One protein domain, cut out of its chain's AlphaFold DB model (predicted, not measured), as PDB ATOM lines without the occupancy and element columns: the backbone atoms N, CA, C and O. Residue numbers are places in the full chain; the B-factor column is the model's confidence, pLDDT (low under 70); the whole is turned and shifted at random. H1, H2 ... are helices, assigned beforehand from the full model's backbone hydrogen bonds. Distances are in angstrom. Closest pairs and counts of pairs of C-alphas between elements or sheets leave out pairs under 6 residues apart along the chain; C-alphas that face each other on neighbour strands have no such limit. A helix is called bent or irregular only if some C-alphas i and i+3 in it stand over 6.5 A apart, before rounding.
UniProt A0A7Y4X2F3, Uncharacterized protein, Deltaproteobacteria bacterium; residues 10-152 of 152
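Overview. This is residues 10 to 152 of the 152 residues of an uncharacterized protein of Deltaproteobacteria bacterium (UniProt A0A7Y4X2F3). Helices are stacked one after another along a long axis: H1, H2 and the short H3 at one end, the hairpin of H4 and H5 with H6 in the middle, and an up-and-down bundle of H7, H8 and H9 at the other end. A long loop, residues 61 to 73, lies at one side. The 143 printed residues have nine named helices, H1 to H9 in chain order, and no named strand: all helix. The whole is compact, with a radius of gyration of the C-alphas of 15.5 A, yet elongated, spanning 52 by 29 by 28 A.

Arrangement. H1, residues 10 to 25, and H2, residues 29 to 36, form a hairpin, closest C-alphas Gly 20 and Ala 32, 4.4 A. H3, residues 38 to 41, only just touches residues 13 to 17 of H1, with 3 pairs of C-alphas within 8 A, closest Tyr 13 and Leu 39, 6.5 A. H4, residues 47 to 60, touches H2, closest C-alphas Tyr 29 and Ser 56, 4.9 A. H5, residues 74 to 84, forms a hairpin with H4 at a shallow tilt of 31 degrees, closest C-alphas Ala 54 and Ala 75, 4.6 A. H8, residues 117 to 133, is the hub and touches H6, residues 90 to 96, with residues 122 to 126 alone, closest C-alphas Val 91 and Leu 122, 6.8 A. H7, residues 102 to 113, forms a hairpin with H8, closest C-alphas Gly 109 and Gly 123, 3.9 A. H9, residues 138 to 150, forms another with H8 at a steep tilt of 40 degrees, closest C-alphas Ala 131 and Gly 140, 4.1 A. H1 and H9 are apart. Each O i to N i+4 pair is within hydrogen-bond range in H1, H5, H6, H7 and H9, against 2 of 4 in H2, 9 of 10 in H4 and 11 of 13 in H8; H3 is too short for such a pair.

Along the chain. H1 begins at C-alpha 10 (42.955, 0.187, -4.920) and is 22.5 A long; H4 is 20.3 A. H8, 24.8 A, is irregular: C-alphas 118 and 121 are 7.1 A apart. H9 ends at C-alpha 150 (41.341, 11.938, -49.231).

Size, cuts and confidence. The C-alphas farthest apart, Tyr 11 and Ser 152, are 53.2 A apart. The printed part has no cut; the link from H4 to H5 is long. The pLDDT is under 70 at residues 62 to 71, 86 and 152.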
ATOM      1  N   ALA A  10      42.406   1.179  -4.000       88.81
ATOM      2  CA  ALA A  10      42.955   0.187  -4.920       88.81
ATOM      3  C   ALA A  10      42.041  -1.040  -5.027       88.81
ATOM      4  O   ALA A  10      41.771  -1.518  -6.131       88.81
ATOM      5  N   TYR A  11      41.491  -1.506  -3.903       89.62
ATOM      6  CA  TYR A  11      40.502  -2.583  -3.904       89.62
ATOM      7  C   TYR A  11      39.234  -2.186  -4.670       89.62
ATOM      8  O   TYR A  11      38.757  -2.933  -5.527       89.62
ATOM      9  N   THR A  12      38.707  -0.984  -4.412       91.12
ATOM     10  CA  THR A  12      37.517  -0.482  -5.118       91.12
ATOM     11  C   THR A  12      37.768  -0.385  -6.624       91.12
ATOM     12  O   THR A  12      36.936  -0.841  -7.413       91.12
ATOM     13  N   TYR A  13      38.930   0.139  -7.023       94.69
ATOM     14  CA  TYR A  13      39.350   0.196  -8.421       94.69
ATOM     15  C   TYR A  13      39.344  -1.186  -9.077       94.69
ATOM     16  O   TYR A  13      38.681  -1.387 -10.096       94.69
ATOM     17  N   ALA A  14      40.033  -2.154  -8.465       94.50
ATOM     18  CA  ALA A  14      40.170  -3.502  -9.006       94.50
ATOM     19  C   ALA A  14      38.806  -4.174  -9.219       94.50
ATOM     20  O   ALA A  14      38.571  -4.790 -10.261       94.50
ATOM     21  N   GLN A  15      37.874  -3.997  -8.278       95.44
ATOM     22  CA  GLN A  15      36.528  -4.561  -8.383       95.44
ATOM     23  C   GLN A  15      35.715  -3.927  -9.513       95.44
ATOM     24  O   GLN A  15      35.020  -4.633 -10.251       95.44
ATOM     25  N   PHE A  16      35.809  -2.608  -9.687       96.62
ATOM     26  CA  PHE A  16      35.118  -1.906 -10.769       96.62
ATOM     27  C   PHE A  16      35.701  -2.285 -12.137       96.62
ATOM     28  O   PHE A  16      34.934  -2.613 -13.045       96.62
ATOM     29  N   ALA A  17      37.030  -2.337 -12.264       96.44
ATOM     30  CA  ALA A  17      37.716  -2.743 -13.490       96.44
ATOM     31  C   ALA A  17      37.360  -4.183 -13.890       96.44
ATOM     32  O   ALA A  17      36.868  -4.422 -14.997       96.44
ATOM     33  N   ALA A  18      37.490  -5.138 -12.962       96.62
ATOM     34  CA  ALA A  18      37.176  -6.543 -13.218       96.62
ATOM     35  C   ALA A  18      35.700  -6.753 -13.594       96.62
ATOM     36  O   ALA A  18      35.375  -7.497 -14.531       96.62
ATOM     37  N   ARG A  19      34.779  -6.078 -12.891       97.56
ATOM     38  CA  ARG A  19      33.344  -6.176 -13.182       97.56
ATOM     39  C   ARG A  19      32.994  -5.539 -14.523       97.56
ATOM     40  O   ARG A  19      32.218  -6.128 -15.279       97.56
ATOM     41  N   GLY A  20      33.566  -4.375 -14.819       96.81
ATOM     42  CA  GLY A  20      33.401  -3.671 -16.086       96.81
ATOM     43  C   GLY A  20      33.853  -4.511 -17.279       96.81
ATOM     44  O   GLY A  20      33.079  -4.704 -18.217       96.81
ATOM     45  N   ASP A  21      35.053  -5.090 -17.212       95.75
ATOM     46  CA  ASP A  21      35.591  -5.956 -18.267       95.75
ATOM     47  C   ASP A  21      34.745  -7.226 -18.468       95.75
ATOM     48  O   ASP A  21      34.408  -7.584 -19.599       95.75
ATOM     49  N   THR A  22      34.302  -7.859 -17.376       97.38
ATOM     50  CA  THR A  22      33.397  -9.020 -17.439       97.38
ATOM     51  C   THR A  22      32.101  -8.681 -18.184       97.38
ATOM     52  O   THR A  22      31.657  -9.434 -19.052       97.38
ATOM     53  N   LEU A  23      31.496  -7.529 -17.880       97.12
ATOM     54  CA  LEU A  23      30.267  -7.074 -18.536       97.12
ATOM     55  C   LEU A  23      30.499  -6.700 -20.005       97.12
ATOM     56  O   LEU A  23      29.664  -7.043 -20.845       97.12
ATOM     57  N   LYS A  24      31.633  -6.064 -20.336       95.94
ATOM     58  CA  LYS A  24      32.026  -5.769 -21.725       95.94
ATOM     59  C   LYS A  24      32.148  -7.057 -22.537       95.94
ATOM     60  O   LYS A  24      31.559  -7.162 -23.609       95.94
ATOM     61  N   LYS A  25      32.856  -8.061 -22.009       94.50
ATOM     62  CA  LYS A  25      33.014  -9.382 -22.644       94.50
ATOM     63  C   LYS A  25      31.673 -10.093 -22.840       94.50
ATOM     64  O   LYS A  25      31.473 -10.746 -23.859       94.50
ATOM     65  N   ALA A  26      30.734  -9.901 -21.915       95.56
ATOM     66  CA  ALA A  26      29.356 -10.375 -22.034       95.56
ATOM     67  C   ALA A  26      28.462  -9.500 -22.944       95.56
ATOM     68  O   ALA A  26      27.252  -9.717 -22.992       95.56
ATOM     69  N   LYS A  27      29.027  -8.499 -23.640       94.38
ATOM     70  CA  LYS A  27      28.332  -7.518 -24.495       94.38
ATOM     71  C   LYS A  27      27.253  -6.696 -23.775       94.38
ATOM     72  O   LYS A  27      26.403  -6.073 -24.407       94.38
ATOM     73  N   LYS A  28      27.302  -6.633 -22.441       95.19
ATOM     74  CA  LYS A  28      26.397  -5.825 -21.612       95.19
ATOM     75  C   LYS A  28      26.936  -4.405 -21.465       95.19
ATOM     76  O   LYS A  28      27.203  -3.932 -20.363       95.19
ATOM     77  N   TYR A  29      27.123  -3.720 -22.591       94.50
ATOM     78  CA  TYR A  29      27.868  -2.457 -22.657       94.50
ATOM     79  C   TYR A  29      27.283  -1.357 -21.763       94.50
ATOM     80  O   TYR A  29      28.022  -0.672 -21.061       94.50
ATOM     81  N   LYS A  30      25.950  -1.243 -21.687       94.38
ATOM     82  CA  LYS A  30      25.271  -0.278 -20.799       94.38
ATOM     83  C   LYS A  30      25.606  -0.489 -19.329       94.38
ATOM     84  O   LYS A  30      25.748   0.475 -18.582       94.38
ATOM     85  N   GLU A  31      25.728  -1.740 -18.911       96.12
ATOM     86  CA  GLU A  31      26.096  -2.090 -17.544       96.12
ATOM     87  C   GLU A  31      27.601  -1.921 -17.339       96.12
ATOM     88  O   GLU A  31      28.003  -1.356 -16.327       96.12
ATOM     89  N   ALA A  32      28.422  -2.320 -18.316       96.81
ATOM     90  CA  ALA A  32      29.873  -2.149 -18.280       96.81
ATOM     91  C   ALA A  32      30.268  -0.682 -18.058       96.81
ATOM     92  O   ALA A  32      31.067  -0.393 -17.172       96.81
ATOM     93  N   ILE A  33      29.638   0.259 -18.772       96.00
ATOM     94  CA  ILE A  33      29.892   1.700 -18.616       96.00
ATOM     95  C   ILE A  33      29.669   2.168 -17.174       96.00
ATOM     96  O   ILE A  33      30.434   3.005 -16.696       96.00
ATOM     97  N   ARG A  34      28.673   1.630 -16.454       96.44
ATOM     98  CA  ARG A  34      28.409   2.017 -15.053       96.44
ATOM     99  C   ARG A  34      29.574   1.684 -14.119       96.44
ATOM    100  O   ARG A  34      29.764   2.392 -13.139       96.44
ATOM    101  N   PHE A  35      30.339   0.638 -14.430       97.00
ATOM    102  CA  PHE A  35      31.527   0.241 -13.673       97.00
ATOM    103  C   PHE A  35      32.814   0.860 -14.225       97.00
ATOM    104  O   PHE A  35      33.705   1.176 -13.452       97.00
ATOM    105  N   LEU A  36      32.905   1.081 -15.538       96.75
ATOM    106  CA  LEU A  36      34.112   1.610 -16.179       96.75
ATOM    107  C   LEU A  36      34.225   3.140 -16.111       96.75
ATOM    108  O   LEU A  36      35.329   3.666 -16.109       96.75
ATOM    109  N   SER A  37      33.110   3.873 -16.061       96.44
ATOM    110  CA  SER A  37      33.147   5.347 -16.064       96.44
ATOM    111  C   SER A  37      33.748   5.950 -14.788       96.44
ATOM    112  O   SER A  37      34.554   6.868 -14.928       96.44
ATOM    113  N   PRO A  38      33.426   5.454 -13.569       96.00
ATOM    114  CA  PRO A  38      33.988   5.996 -12.326       96.00
ATOM    115  C   PRO A  38      35.498   5.797 -12.191       96.00
ATOM    116  O   PRO A  38      36.143   6.512 -11.436       96.00
ATOM    117  N   LEU A  39      36.077   4.836 -12.916       95.81
ATOM    118  CA  LEU A  39      37.507   4.541 -12.851       95.81
ATOM    119  C   LEU A  39      38.383   5.734 -13.289       95.81
ATOM    120  O   LEU A  39      39.531   5.807 -12.864       95.81
ATOM    121  N   LYS A  40      37.844   6.687 -14.069       94.44
ATOM    122  CA  LYS A  40      38.518   7.946 -14.450       94.44
ATOM    123  C   LYS A  40      38.949   8.793 -13.253       94.44
ATOM    124  O   LYS A  40      39.908   9.549 -13.364       94.44
ATOM    125  N   ASP A  41      38.239   8.667 -12.134       94.00
ATOM    126  CA  ASP A  41      38.484   9.447 -10.921       94.00
ATOM    127  C   ASP A  41      39.547   8.794 -10.016       94.00
ATOM    128  O   ASP A  41      39.884   9.329  -8.958       94.00
ATOM    129  N   PHE A  42      40.077   7.628 -10.405       92.50
ATOM    130  CA  PHE A  42      41.088   6.904  -9.646       92.50
ATOM    131  C   PHE A  42      42.489   7.144 -10.228       92.50
ATOM    132  O   PHE A  42      42.671   7.048 -11.442       92.50
ATOM    133  N   PRO A  43      43.524   7.323  -9.384       89.50
ATOM    134  CA  PRO A  43      44.911   7.451  -9.844       89.50
ATOM    135  C   PRO A  43      45.425   6.241 -10.637       89.50
ATOM    136  O   PRO A  43      46.362   6.365 -11.416       89.50
ATOM    137  N   ALA A  44      44.817   5.068 -10.433       91.31
ATOM    138  CA  ALA A  44      45.183   3.825 -11.102       91.31
ATOM    139  C   ALA A  44      44.628   3.694 -12.536       91.31
ATOM    140  O   ALA A  44      44.891   2.675 -13.166       91.31
ATOM    141  N   TRP A  45      43.876   4.683 -13.050       92.81
ATOM    142  CA  TRP A  45      43.245   4.661 -14.378       92.81
ATOM    143  C   TRP A  45      44.238   4.326 -15.496       92.81
ATOM    144  O   TRP A  45      45.093   5.134 -15.864       92.81
ATOM    145  N   THR A  46      44.109   3.124 -16.060       93.69
ATOM    146  CA  THR A  46      45.031   2.638 -17.091       93.69
ATOM    147  C   THR A  46      44.532   2.919 -18.508       93.69
ATOM    148  O   THR A  46      43.341   3.119 -18.764       93.69
ATOM    149  N   ALA A  47      45.447   2.857 -19.482       95.56
ATOM    150  CA  ALA A  47      45.092   2.920 -20.899       95.56
ATOM    151  C   ALA A  47      44.171   1.759 -21.331       95.56
ATOM    152  O   ALA A  47      43.284   1.950 -22.162       95.56
ATOM    153  N   ALA A  48      44.321   0.573 -20.730       94.62
ATOM    154  CA  ALA A  48      43.455  -0.569 -21.010       94.62
ATOM    155  C   ALA A  48      42.015  -0.331 -20.522       94.62
ATOM    156  O   ALA A  48      41.063  -0.642 -21.241       94.62
ATOM    157  N   ASP A  49      41.846   0.279 -19.347       95.56
ATOM    158  CA  ASP A  49      40.528   0.625 -18.800       95.56
ATOM    159  C   ASP A  49      39.861   1.745 -19.607       95.56
ATOM    160  O   ASP A  49      38.673   1.659 -19.942       95.56
ATOM    161  N   LYS A  50      40.647   2.747 -20.030       96.62
ATOM    162  CA  LYS A  50      40.198   3.781 -20.973       96.62
ATOM    163  C   LYS A  50      39.725   3.165 -22.293       96.62
ATOM    164  O   LYS A  50      38.645   3.517 -22.766       96.62
ATOM    165  N   PHE A  51      40.470   2.209 -22.851       97.00
ATOM    166  CA  PHE A  51      40.086   1.499 -24.076       97.00
ATOM    167  C   PHE A  51      38.802   0.680 -23.886       97.00
ATOM    168  O   PHE A  51      37.895   0.738 -24.718       97.00
ATOM    169  N   ALA A  52      38.674  -0.041 -22.769       96.50
ATOM    170  CA  ALA A  52      37.470  -0.808 -22.453       96.50
ATOM    171  C   ALA A  52      36.226   0.091 -22.332       96.50
ATOM    172  O   ALA A  52      35.148  -0.273 -22.822       96.50
ATOM    173  N   LEU A  53      36.373   1.271 -21.719       96.81
ATOM    174  CA  LEU A  53      35.305   2.263 -21.644       96.81
ATOM    175  C   LEU A  53      34.943   2.806 -23.030       96.81
ATOM    176  O   LEU A  53      33.757   2.837 -23.359       96.81
ATOM    177  N   ALA A  54      35.936   3.177 -23.842       95.94
ATOM    178  CA  ALA A  54      35.732   3.711 -25.189       95.94
ATOM    179  C   ALA A  54      34.964   2.726 -26.084       95.94
ATOM    180  O   ALA A  54      33.958   3.092 -26.684       95.94
ATOM    181  N   VAL A  55      35.356   1.446 -26.089       96.00
ATOM    182  CA  VAL A  55      34.644   0.381 -26.821       96.00
ATOM    183  C   VAL A  55      33.200   0.234 -26.336       96.00
ATOM    184  O   VAL A  55      32.277   0.106 -27.140       96.00
ATOM    185  N   SER A  56      32.983   0.271 -25.019       95.75
ATOM    186  CA  SER A  56      31.639   0.128 -24.450       95.75
ATOM    187  C   SER A  56      30.735   1.312 -24.808       95.75
ATOM    188  O   SER A  56      29.561   1.108 -25.111       95.75
ATOM    189  N   GLN A  57      31.273   2.536 -24.790       94.06
ATOM    190  CA  GLN A  57      30.559   3.746 -25.207       94.06
ATOM    191  C   GLN A  57      30.240   3.714 -26.700       94.06
ATOM    192  O   GLN A  57      29.084   3.921 -27.068       94.06
ATOM    193  N   LEU A  58      31.220   3.343 -27.531       93.25
ATOM    194  CA  LEU A  58      31.044   3.212 -28.971       93.25
ATOM    195  C   LEU A  58      29.886   2.267 -29.296       93.25
ATOM    196  O   LEU A  58      29.005   2.636 -30.059       93.25
ATOM    197  N   LYS A  59      29.815   1.079 -28.681       91.75
ATOM    198  CA  LYS A  59      28.742   0.108 -28.973       91.75
ATOM    199  C   LYS A  59      27.340   0.543 -28.543       91.75
ATOM    200  O   LYS A  59      26.372  -0.066 -28.990       91.75
ATOM    201  N   LEU A  60      27.208   1.541 -27.671       87.00
ATOM    202  CA  LEU A  60      25.902   2.107 -27.318       87.00
ATOM    203  C   LEU A  60      25.532   3.329 -28.146       87.00
ATOM    204  O   LEU A  60      24.372   3.746 -28.108       87.00
ATOM    205  N   HIS A  61      26.490   3.919 -28.855       77.12
ATOM    206  CA  HIS A  61      26.194   5.019 -29.743       77.12
ATOM    207  C   HIS A  61      25.567   4.495 -31.035       77.12
ATOM    208  O   HIS A  61      25.942   3.444 -31.549       77.12
ATOM    209  N   SER A  62      24.583   5.221 -31.566       62.91
ATOM    210  CA  SER A  62      24.087   4.944 -32.909       62.91
ATOM    211  C   SER A  62      25.202   5.312 -33.885       62.91
ATOM    212  O   SER A  62      25.485   6.501 -34.030       62.91
ATOM    213  N   HIS A  63      25.819   4.334 -34.553       65.25
ATOM    214  CA  HIS A  63      26.857   4.539 -35.587       65.25
ATOM    215  C   HIS A  63      26.315   5.170 -36.873       65.25
ATOM    216  O   HIS A  63      26.758   4.861 -37.978       65.25
ATOM    217  N   ASP A  64      25.309   6.026 -36.745       59.28
ATOM    218  CA  ASP A  64      24.706   6.710 -37.862       59.28
ATOM    219  C   ASP A  64      25.651   7.821 -38.325       59.28
ATOM    220  O   ASP A  64      25.783   8.871 -37.700       59.28
ATOM    221  N   VAL A  65      26.340   7.552 -39.431       56.22
ATOM    222  CA  VAL A  65      27.218   8.508 -40.115       56.22
ATOM    223  C   VAL A  65      26.395   9.623 -40.792       56.22
ATOM    224  O   VAL A  65      26.950  10.657 -41.153       56.22
ATOM    225  N   ILE A  66      25.075   9.434 -40.955       50.59
ATOM    226  CA  ILE A  66      24.152  10.337 -41.663       50.59
ATOM    227  C   ILE A  66      23.445  11.297 -40.688       50.59
ATOM    228  O   ILE A  66      23.152  12.438 -41.050       50.59
ATOM    229  N   SER A  67      23.203  10.891 -39.438       44.16
ATOM    230  CA  SER A  67      22.567  11.760 -38.439       44.16
ATOM    231  C   SER A  67      23.524  12.826 -37.900       44.16
ATOM    232  O   SER A  67      24.398  12.536 -37.093       44.16
ATOM    233  N   ALA A  68      23.278  14.070 -38.323       44.78
ATOM    234  CA  ALA A  68      23.727  15.354 -37.777       44.78
ATOM    235  C   ALA A  68      25.199  15.434 -37.275       44.78
ATOM    236  O   ALA A  68      25.517  14.912 -36.204       44.78
ATOM    237  N   PRO A  69      26.068  16.249 -37.915       51.97
ATOM    238  CA  PRO A  69      27.453  16.533 -37.487       51.97
ATOM    239  C   PRO A  69      27.637  17.010 -36.029       51.97
ATOM    240  O   PRO A  69      28.761  17.133 -35.556       51.97
ATOM    241  N   SER A  70      26.546  17.302 -35.316       51.72
ATOM    242  CA  SER A  70      26.517  17.954 -34.008       51.72
ATOM    243  C   SER A  70      26.502  17.001 -32.806       51.72
ATOM    244  O   SER A  70      26.730  17.459 -31.686       51.72
ATOM    245  N   ARG A  71      26.264  15.688 -32.973       61.53
ATOM    246  CA  ARG A  71      26.391  14.764 -31.830       61.53
ATOM    247  C   ARG A  71      27.864  14.474 -31.558       61.53
ATOM    248  O   ARG A  71      28.526  13.769 -32.319       61.53
ATOM    249  N   HIS A  72      28.356  15.058 -30.471       70.94
ATOM    250  CA  HIS A  72      29.614  14.681 -29.843       70.94
ATOM    251  C   HIS A  72      29.509  13.231 -29.352       70.94
ATOM    252  O   HIS A  72      28.558  12.893 -28.645       70.94
ATOM    253  N   ASP A  73      30.442  12.379 -29.781       82.56
ATOM    254  CA  ASP A  73      30.558  10.996 -29.317       82.56
ATOM    255  C   ASP A  73      31.717  10.916 -28.310       82.56
ATOM    256  O   ASP A  73      32.881  10.991 -28.719       82.56
ATOM    257  N   PRO A  74      31.433  10.741 -27.003       86.69
ATOM    258  CA  PRO A  74      32.460  10.642 -25.968       86.69
ATOM    259  C   PRO A  74      33.466   9.503 -26.186       86.69
ATOM    260  O   PRO A  74      34.570   9.559 -25.641       86.69
ATOM    261  N   ALA A  75      33.114   8.474 -26.966       91.69
ATOM    262  CA  ALA A  75      34.042   7.403 -27.301       91.69
ATOM    263  C   ALA A  75      35.201   7.910 -28.171       91.69
ATOM    264  O   ALA A  75      36.335   7.471 -27.977       91.69
ATOM    265  N   LEU A  76      34.936   8.852 -29.088       91.62
ATOM    266  CA  LEU A  76      35.960   9.421 -29.968       91.62
ATOM    267  C   LEU A  76      37.046  10.116 -29.149       91.62
ATOM    268  O   LEU A  76      38.220   9.817 -29.350       91.62
ATOM    269  N   ASP A  77      36.672  10.948 -28.175       91.81
ATOM    270  CA  ASP A  77      37.631  11.646 -27.308       91.81
ATOM    271  C   ASP A  77      38.556  10.668 -26.570       91.81
ATOM    272  O   ASP A  77      39.766  10.875 -26.501       91.81
ATOM    273  N   LEU A  78      38.008   9.561 -26.055       94.38
ATOM    274  CA  LEU A  78      38.806   8.555 -25.355       94.38
ATOM    275  C   LEU A  78      39.810   7.864 -26.283       94.38
ATOM    276  O   LEU A  78      40.927   7.574 -25.855       94.38
ATOM    277  N   PHE A  79      39.437   7.603 -27.537       95.00
ATOM    278  CA  PHE A  79      40.357   7.044 -28.527       95.00
ATOM    279  C   PHE A  79      41.422   8.051 -28.965       95.00
ATOM    280  O   PHE A  79      42.581   7.665 -29.094       95.00
ATOM    281  N   VAL A  80      41.066   9.330 -29.130       93.25
ATOM    282  CA  VAL A  80      42.029  10.403 -29.424       93.25
ATOM    283  C   VAL A  80      43.048  10.532 -28.296       93.25
ATOM    284  O   VAL A  80      44.251  10.531 -28.546       93.25
ATOM    285  N   ASP A  81      42.588  10.566 -27.047       93.12
ATOM    286  CA  ASP A  81      43.467  10.594 -25.881       93.12
ATOM    287  C   ASP A  81      44.414   9.390 -25.827       93.12
ATOM    288  O   ASP A  81      45.588   9.532 -25.481       93.12
ATOM    289  N   LEU A  82      43.901   8.188 -26.118       94.31
ATOM    290  CA  LEU A  82      44.720   6.978 -26.153       94.31
ATOM    291  C   LEU A  82      45.765   7.042 -27.260       94.31
ATOM    292  O   LEU A  82      46.888   6.614 -27.038       94.31
ATOM    293  N   TYR A  83      45.403   7.575 -28.423       92.88
ATOM    294  CA  TYR A  83      46.307   7.682 -29.560       92.88
ATOM    295  C   TYR A  83      47.432   8.690 -29.302       92.88
ATOM    296  O   TYR A  83      48.586   8.435 -29.634       92.88
ATOM    297  N   ARG A  84      47.114   9.804 -28.630       90.31
ATOM    298  CA  ARG A  84      48.092  10.814 -28.193       90.31
ATOM    299  C   ARG A  84      49.051  10.290 -27.129       90.31
ATOM    300  O   ARG A  84      50.222  10.666 -27.099       90.31
ATOM    301  N   SER A  85      48.559   9.426 -26.246       84.38
ATOM    302  CA  SER A  85      49.378   8.711 -25.273       84.38
ATOM    303  C   SER A  85      50.099   7.559 -25.983       84.38
ATOM    304  O   SER A  85      49.644   6.419 -25.953       84.38
ATOM    305  N   SER A  86      51.223   7.854 -26.645       68.69
ATOM    306  CA  SER A  86      51.986   6.948 -27.535       68.69
ATOM    307  C   SER A  86      52.340   5.556 -26.975       68.69
ATOM    308  O   SER A  86      52.810   4.690 -27.709       68.69
ATOM    309  N   ALA A  87      52.104   5.310 -25.685       85.00
ATOM    310  CA  ALA A  87      52.281   4.031 -25.012       85.00
ATOM    311  C   ALA A  87      51.193   2.979 -25.324       85.00
ATOM    312  O   ALA A  87      51.384   1.811 -24.981       85.00
ATOM    313  N   PHE A  88      50.053   3.352 -25.926       91.81
ATOM    314  CA  PHE A  88      48.961   2.411 -26.206       91.81
ATOM    315  C   PHE A  88      48.757   2.175 -27.715       91.81
ATOM    316  O   PHE A  88      48.423   3.113 -28.439       91.81
ATOM    317  N   PRO A  89      48.877   0.928 -28.213       93.81
ATOM    318  CA  PRO A  89      48.724   0.615 -29.635       93.81
ATOM    319  C   PRO A  89      47.236   0.566 -30.036       93.81
ATOM    320  O   PRO A  89      46.636  -0.506 -30.159       93.81
ATOM    321  N   VAL A  90      46.607   1.741 -30.177       95.06
ATOM    322  CA  VAL A  90      45.154   1.889 -30.406       95.06
ATOM    323  C   VAL A  90      44.692   1.136 -31.649       95.06
ATOM    324  O   VAL A  90      43.699   0.409 -31.592       95.06
ATOM    325  N   VAL A  91      45.410   1.287 -32.763       94.12
ATOM    326  CA  VAL A  91      45.064   0.676 -34.051       94.12
ATOM    327  C   VAL A  91      45.041  -0.849 -33.927       94.12
ATOM    328  O   VAL A  91      44.070  -1.505 -34.313       94.12
ATOM    329  N   GLU A  92      46.085  -1.434 -33.345       95.75
ATOM    330  CA  GLU A  92      46.219  -2.878 -33.161       95.75
ATOM    331  C   GLU A  92      45.174  -3.412 -32.183       95.75
ATOM    332  O   GLU A  92      44.634  -4.502 -32.397       95.75
ATOM    333  N   ALA A  93      44.883  -2.657 -31.120       96.81
ATOM    334  CA  ALA A  93      43.862  -3.009 -30.142       96.81
ATOM    335  C   ALA A  93      42.464  -3.029 -30.781       96.81
ATOM    336  O   ALA A  93      41.746  -4.018 -30.632       96.81
ATOM    337  N   LEU A  94      42.106  -2.004 -31.566       97.00
ATOM    338  CA  LEU A  94      40.837  -1.936 -32.303       97.00
ATOM    339  C   LEU A  94      40.687  -3.099 -33.293       97.00
ATOM    340  O   LEU A  94      39.646  -3.751 -33.326       97.00
ATOM    341  N   LYS A  95      41.744  -3.423 -34.050       95.25
ATOM    342  CA  LYS A  95      41.748  -4.538 -35.019       95.25
ATOM    343  C   LYS A  95      41.526  -5.913 -34.369       95.25
ATOM    344  O   LYS A  95      41.074  -6.839 -35.049       95.25
ATOM    345  N   LYS A  96      41.882  -6.065 -33.087       95.62
ATOM    346  CA  LYS A  96      41.800  -7.321 -32.317       95.62
ATOM    347  C   LYS A  96      40.578  -7.397 -31.394       95.62
ATOM    348  O   LYS A  96      40.302  -8.474 -30.861       95.62
ATOM    349  N   GLU A  97      39.856  -6.299 -31.192       95.75
ATOM    350  CA  GLU A  97      38.704  -6.251 -30.294       95.75
ATOM    351  C   GLU A  97      37.521  -7.035 -30.879       95.75
ATOM    352  O   GLU A  97      36.889  -6.634 -31.851       95.75
ATOM    353  N   LYS A  98      37.198  -8.171 -30.253       90.38
ATOM    354  CA  LYS A  98      36.144  -9.091 -30.711       90.38
ATOM    355  C   LYS A  98      34.735  -8.513 -30.568       90.38
ATOM    356  O   LYS A  98      33.805  -9.030 -31.183       90.38
ATOM    357  N   GLY A  99      34.558  -7.509 -29.707       89.19
ATOM    358  CA  GLY A  99      33.283  -6.817 -29.530       89.19
ATOM    359  C   GLY A  99      32.921  -5.865 -30.671       89.19
ATOM    360  O   GLY A  99      31.756  -5.468 -30.744       89.19
ATOM    361  N   LEU A 100      33.887  -5.515 -31.531       93.56
ATOM    362  CA  LEU A 100      33.705  -4.582 -32.638       93.56
ATOM    363  C   LEU A 100      33.447  -5.304 -33.963       93.56
ATOM    364  O   LEU A 100      34.111  -6.272 -34.335       93.56
ATOM    365  N   GLU A 101      32.474  -4.780 -34.687       93.31
ATOM    366  CA  GLU A 101      32.081  -5.150 -36.035       93.31
ATOM    367  C   GLU A 101      32.794  -4.236 -37.049       93.31
ATOM    368  O   GLU A 101      33.242  -3.136 -36.702       93.31
ATOM    369  N   PRO A 102      32.929  -4.657 -38.319       94.81
ATOM    370  CA  PRO A 102      33.555  -3.836 -39.356       94.81
ATOM    371  C   PRO A 102      32.950  -2.430 -39.483       94.81
ATOM    372  O   PRO A 102      33.669  -1.471 -39.758       94.81
ATOM    373  N   GLU A 103      31.644  -2.300 -39.265       93.69
ATOM    374  CA  GLU A 103      30.901  -1.044 -39.284       93.69
ATOM    375  C   GLU A 103      31.323  -0.097 -38.150       93.69
ATOM    376  O   GLU A 103      31.448   1.103 -38.394       93.69
ATOM    377  N   ASP A 104      31.625  -0.618 -36.954       93.94
ATOM    378  CA  ASP A 104      32.135   0.187 -35.834       93.94
ATOM    379  C   ASP A 104      33.503   0.793 -36.197       93.94
ATOM    380  O   ASP A 104      33.766   1.977 -35.984       93.94
ATOM    381  N   LEU A 105      34.380  -0.027 -36.791       95.62
ATOM    382  CA  LEU A 105      35.704   0.409 -37.240       95.62
ATOM    383  C   LEU A 105      35.606   1.414 -38.389       95.62
ATOM    384  O   LEU A 105      36.408   2.343 -38.461       95.62
ATOM    385  N   PHE A 106      34.625   1.246 -39.279       95.25
ATOM    386  CA  PHE A 106      34.386   2.189 -40.364       95.25
ATOM    387  C   PHE A 106      33.900   3.527 -39.829       95.25
ATOM    388  O   PHE A 106      34.386   4.560 -40.277       95.25
ATOM    389  N   TYR A 107      32.980   3.510 -38.861       93.75
ATOM    390  CA  TYR A 107      32.521   4.715 -38.182       93.75
ATOM    391  C   TYR A 107      33.700   5.476 -37.567       93.75
ATOM    392  O   TYR A 107      33.883   6.652 -37.880       93.75
ATOM    393  N   LEU A 108      34.546   4.806 -36.774       94.06
ATOM    394  CA  LEU A 108      35.741   5.424 -36.189       94.06
ATOM    395  C   LEU A 108      36.676   5.981 -37.266       94.06
ATOM    396  O   LEU A 108      37.032   7.156 -37.222       94.06
ATOM    397  N   GLY A 109      37.027   5.154 -38.255       95.12
ATOM    398  CA  GLY A 109      37.909   5.546 -39.351       95.12
ATOM    399  C   GLY A 109      37.394   6.782 -40.082       95.12
ATOM    400  O   GLY A 109      38.125   7.752 -40.250       95.12
ATOM    401  N   PHE A 110      36.106   6.788 -40.431       93.75
ATOM    402  CA  PHE A 110      35.446   7.915 -41.077       93.75
ATOM    403  C   PHE A 110      35.469   9.173 -40.199       93.75
ATOM    404  O   PHE A 110      35.863  10.233 -40.671       93.75
ATOM    405  N   ARG A 111      35.082   9.081 -38.922       91.56
ATOM    406  CA  ARG A 111      35.044  10.248 -38.026       91.56
ATOM    407  C   ARG A 111      36.428  10.845 -37.787       91.56
ATOM    408  O   ARG A 111      36.530  12.064 -37.691       91.56
ATOM    409  N   PHE A 112      37.473  10.024 -37.715       93.25
ATOM    410  CA  PHE A 112      38.835  10.515 -37.519       93.25
ATOM    411  C   PHE A 112      39.422  11.175 -38.766       93.25
ATOM    412  O   PHE A 112      40.066  12.212 -38.628       93.25
ATOM    413  N   VAL A 113      39.162  10.660 -39.975       94.06
ATOM    414  CA  VAL A 113      39.647  11.329 -41.200       94.06
ATOM    415  C   VAL A 113      38.937  12.652 -41.492       94.06
ATOM    416  O   VAL A 113      39.540  13.534 -42.101       94.06
ATOM    417  N   GLU A 114      37.695  12.810 -41.021       89.50
ATOM    418  CA  GLU A 114      36.961  14.086 -41.059       89.50
ATOM    419  C   GLU A 114      37.364  15.055 -39.937       89.50
ATOM    420  O   GLU A 114      36.911  16.199 -39.914       89.50
ATOM    421  N   GLY A 115      38.158  14.585 -38.973       81.56
ATOM    422  CA  GLY A 115      38.594  15.350 -37.814       81.56
ATOM    423  C   GLY A 115      39.841  16.196 -38.076       81.56
ATOM    424  O   GLY A 115      40.127  16.635 -39.190       81.56
ATOM    425  N   THR A 116      40.606  16.447 -37.012       77.81
ATOM    426  CA  THR A 116      41.873  17.185 -37.090       77.81
ATOM    427  C   THR A 116      42.974  16.341 -37.739       77.81
ATOM    428  O   THR A 116      42.941  15.111 -37.713       77.81
ATOM    429  N   SER A 117      44.001  17.001 -38.288       78.94
ATOM    430  CA  SER A 117      45.132  16.332 -38.949       78.94
ATOM    431  C   SER A 117      45.877  15.339 -38.050       78.94
ATOM    432  O   SER A 117      46.403  14.348 -38.542       78.94
ATOM    433  N   GLU A 118      45.893  15.575 -36.738       83.19
ATOM    434  CA  GLU A 118      46.609  14.755 -35.758       83.19
ATOM    435  C   GLU A 118      46.090  13.312 -35.678       83.19
ATOM    436  O   GLU A 118      46.875  12.379 -35.552       83.19
ATOM    437  N   VAL A 119      44.772  13.119 -35.775       89.50
ATOM    438  CA  VAL A 119      44.125  11.798 -35.659       89.50
ATOM    439  C   VAL A 119      43.744  11.224 -37.019       89.50
ATOM    440  O   VAL A 119      43.212  10.118 -37.111       89.50
ATOM    441  N   ARG A 120      44.036  11.956 -38.096       92.81
ATOM    442  CA  ARG A 120      43.722  11.542 -39.461       92.81
ATOM    443  C   ARG A 120      44.438  10.249 -39.844       92.81
ATOM    444  O   ARG A 120      43.800   9.381 -40.429       92.81
ATOM    445  N   SER A 121      45.701  10.080 -39.445       92.50
ATOM    446  CA  SER A 121      46.467   8.850 -39.694       92.50
ATOM    447  C   SER A 121      45.851   7.625 -39.012       92.50
ATOM    448  O   SER A 121      45.677   6.596 -39.659       92.50
ATOM    449  N   LEU A 122      45.387   7.758 -37.762       93.75
ATOM    450  CA  LEU A 122      44.600   6.717 -37.083       93.75
ATOM    451  C   LEU A 122      43.353   6.337 -37.902       93.75
ATOM    452  O   LEU A 122      43.013   5.160 -38.022       93.75
ATOM    453  N   GLY A 123      42.660   7.329 -38.464       95.69
ATOM    454  CA  GLY A 123      41.500   7.100 -39.317       95.69
ATOM    455  C   GLY A 123      41.840   6.360 -40.614       95.69
ATOM    456  O   GLY A 123      41.162   5.393 -40.970       95.69
ATOM    457  N   GLU A 124      42.904   6.783 -41.295       96.62
ATOM    458  CA  GLU A 124      43.404   6.168 -42.528       96.62
ATOM    459  C   GLU A 124      43.804   4.702 -42.299       96.62
ATOM    460  O   GLU A 124      43.325   3.833 -43.031       96.62
ATOM    461  N   ASP A 125      44.533   4.401 -41.220       96.75
ATOM    462  CA  ASP A 125      44.952   3.040 -40.851       96.75
ATOM    463  C   ASP A 125      43.766   2.079 -40.642       96.75
ATOM    464  O   ASP A 125      43.830   0.884 -40.968       96.75
ATOM    465  N   LEU A 126      42.665   2.579 -40.068       97.56
ATOM    466  CA  LEU A 126      41.439   1.803 -39.865       97.56
ATOM    467  C   LEU A 126      40.705   1.560 -41.187       97.56
ATOM    468  O   LEU A 126      40.255   0.439 -41.450       97.56
ATOM    469  N   LEU A 127      40.600   2.584 -42.036       97.88
ATOM    470  CA  LEU A 127      39.964   2.462 -43.348       97.88
ATOM    471  C   LEU A 127      40.770   1.552 -44.285       97.88
ATOM    472  O   LEU A 127      40.177   0.729 -44.987       97.88
ATOM    473  N   GLU A 128      42.101   1.633 -44.269       98.00
ATOM    474  CA  GLU A 128      42.975   0.775 -45.074       98.00
ATOM    475  C   GLU A 128      42.843  -0.688 -44.652       98.00
ATOM    476  O   GLU A 128      42.682  -1.582 -45.494       98.00
ATOM    477  N   PHE A 129      42.812  -0.938 -43.342       97.88
ATOM    478  CA  PHE A 129      42.551  -2.269 -42.808       97.88
ATOM    479  C   PHE A 129      41.216  -2.835 -43.295       97.88
ATOM    480  O   PHE A 129      41.163  -3.993 -43.714       97.88
ATOM    481  N   LEU A 130      40.143  -2.041 -43.288       97.75
ATOM    482  CA  LEU A 130      38.831  -2.481 -43.769       97.75
ATOM    483  C   LEU A 130      38.809  -2.725 -45.279       97.75
ATOM    484  O   LEU A 130      38.246  -3.728 -45.727       97.75
ATOM    485  N   ALA A 131      39.431  -1.839 -46.058       97.75
ATOM    486  CA  ALA A 131      39.545  -1.977 -47.506       97.75
ATOM    487  C   ALA A 131      40.321  -3.247 -47.895       97.75
ATOM    488  O   ALA A 131      39.946  -3.927 -48.852       97.75
ATOM    489  N   THR A 132      41.356  -3.589 -47.126       97.62
ATOM    490  CA  THR A 132      42.215  -4.757 -47.362       97.62
ATOM    491  C   THR A 132      41.590  -6.052 -46.852       97.62
ATOM    492  O   THR A 132      41.594  -7.060 -47.556       97.62
ATOM    493  N   LYS A 133      41.023  -6.048 -45.639       97.06
ATOM    494  CA  LYS A 133      40.468  -7.249 -44.996       97.06
ATOM    495  C   LYS A 133      39.087  -7.631 -45.529       97.06
ATOM    496  O   LYS A 133      38.765  -8.816 -45.581       97.06
ATOM    497  N   TYR A 134      38.281  -6.655 -45.951       95.50
ATOM    498  CA  TYR A 134      36.906  -6.875 -46.417       95.50
ATOM    499  C   TYR A 134      36.634  -6.267 -47.808       95.50
ATOM    500  O   TYR A 134      35.622  -5.589 -48.000       95.50
ATOM    501  N   PRO A 135      37.466  -6.540 -48.832       95.19
ATOM    502  CA  PRO A 135      37.474  -5.789 -50.095       95.19
ATOM    503  C   PRO A 135      36.174  -5.907 -50.907       95.19
ATOM    504  O   PRO A 135      35.858  -5.044 -51.726       95.19
ATOM    505  N   ARG A 136      35.413  -6.990 -50.711       96.00
ATOM    506  CA  ARG A 136      34.148  -7.246 -51.421       96.00
ATOM    507  C   ARG A 136      32.913  -6.794 -50.637       96.00
ATOM    508  O   ARG A 136      31.860  -6.613 -51.250       96.00
ATOM    509  N   ALA A 137      33.038  -6.600 -49.323       96.00
ATOM    510  CA  ALA A 137      31.941  -6.168 -48.463       96.00
ATOM    511  C   ALA A 137      31.610  -4.687 -48.699       96.00
ATOM    512  O   ALA A 137      32.467  -3.908 -49.122       96.00
ATOM    513  N   LYS A 138      30.369  -4.283 -48.391       95.50
ATOM    514  CA  LYS A 138      29.930  -2.881 -48.519       95.50
ATOM    515  C   LYS A 138      30.862  -1.944 -47.750       95.50
ATOM    516  O   LYS A 138      31.326  -0.962 -48.316       95.50
ATOM    517  N   VAL A 139      31.198  -2.302 -46.512       94.69
ATOM    518  CA  VAL A 139      32.075  -1.514 -45.639       94.69
ATOM    519  C   VAL A 139      33.484  -1.322 -46.216       94.69
ATOM    520  O   VAL A 139      33.977  -0.200 -46.242       94.69
ATOM    521  N   GLY A 140      34.109  -2.366 -46.775       96.69
ATOM    522  CA  GLY A 140      35.443  -2.256 -47.375       96.69
ATOM    523  C   GLY A 140      35.443  -1.453 -48.678       96.69
ATOM    524  O   GLY A 140      36.359  -0.667 -48.919       96.69
ATOM    525  N   LYS A 141      34.381  -1.565 -49.489       97.69
ATOM    526  CA  LYS A 141      34.181  -0.697 -50.664       97.69
ATOM    527  C   LYS A 141      34.022   0.769 -50.254       97.69
ATOM    528  O   LYS A 141      34.666   1.631 -50.848       97.69
ATOM    529  N   SER A 142      33.217   1.046 -49.228       96.19
ATOM    530  CA  SER A 142      33.049   2.395 -48.675       96.19
ATOM    531  C   SER A 142      34.362   2.953 -48.127       96.19
ATOM    532  O   SER A 142      34.695   4.098 -48.422       96.19
ATOM    533  N   ALA A 143      35.141   2.147 -47.400       97.06
ATOM    534  CA  ALA A 143      36.450   2.543 -46.885       97.06
ATOM    535  C   ALA A 143      37.419   2.904 -48.019       97.06
ATOM    536  O   ALA A 143      38.002   3.987 -48.013       97.06
ATOM    537  N   LYS A 144      37.502   2.061 -49.057       96.75
ATOM    538  CA  LYS A 144      38.311   2.337 -50.254       96.75
ATOM    539  C   LYS A 144      37.878   3.621 -50.964       96.75
ATOM    540  O   LYS A 144      38.727   4.382 -51.415       96.75
ATOM    541  N   ASN A 145      36.573   3.862 -51.079       96.88
ATOM    542  CA  ASN A 145      36.059   5.089 -51.683       96.88
ATOM    543  C   ASN A 145      36.416   6.320 -50.844       96.88
ATOM    544  O   ASN A 145      36.847   7.315 -51.414       96.88
ATOM    545  N   LYS A 146      36.300   6.244 -49.512       95.62
ATOM    546  CA  LYS A 146      36.684   7.349 -48.627       95.62
ATOM    547  C   LYS A 146      38.173   7.670 -48.745       95.62
ATOM    548  O   LYS A 146      38.498   8.826 -48.969       95.62
ATOM    549  N   LEU A 147      39.048   6.663 -48.699       96.12
ATOM    550  CA  LEU A 147      40.496   6.842 -48.876       96.12
ATOM    551  C   LEU A 147      40.846   7.515 -50.209       96.12
ATOM    552  O   LEU A 147      41.676   8.416 -50.244       96.12
ATOM    553  N   LYS A 148      40.174   7.137 -51.305       95.62
ATOM    554  CA  LYS A 148      40.371   7.792 -52.607       95.62
ATOM    555  C   LYS A 148      40.023   9.281 -52.586       95.62
ATOM    556  O   LYS A 148      40.742  10.047 -53.209       95.62
ATOM    557  N   LEU A 149      38.957   9.673 -51.884       92.88
ATOM    558  CA  LEU A 149      38.552  11.080 -51.751       92.88
ATOM    559  C   LEU A 149      39.519  11.903 -50.888       92.88
ATOM    560  O   LEU A 149      39.503  13.122 -50.964       92.88
ATOM    561  N   LEU A 150      40.323  11.257 -50.038       89.12
ATOM    562  CA  LEU A 150      41.341  11.938 -49.231       89.12
ATOM    563  C   LEU A 150      42.645  12.173 -50.006       89.12
ATOM    564  O   LEU A 150      43.418  13.041 -49.611       89.12
ATOM    565  N   ALA A 151      42.892  11.383 -51.055       82.56
ATOM    566  CA  ALA A 151      44.085  11.450 -51.901       82.56
ATOM    567  C   ALA A 151      43.915  12.348 -53.143       82.56
ATOM    568  O   ALA A 151      44.880  12.559 -53.876       82.56
ATOM    569  N   SER A 152      42.689  12.816 -53.399       63.53
ATOM    570  CA  SER A 152      42.318  13.753 -54.468       63.53
ATOM    571  C   SER A 152      42.307  15.188 -53.971       63.53
ATOM    572  O   SER A 152      42.801  16.060 -54.716       63.53
TER     573      SER A 152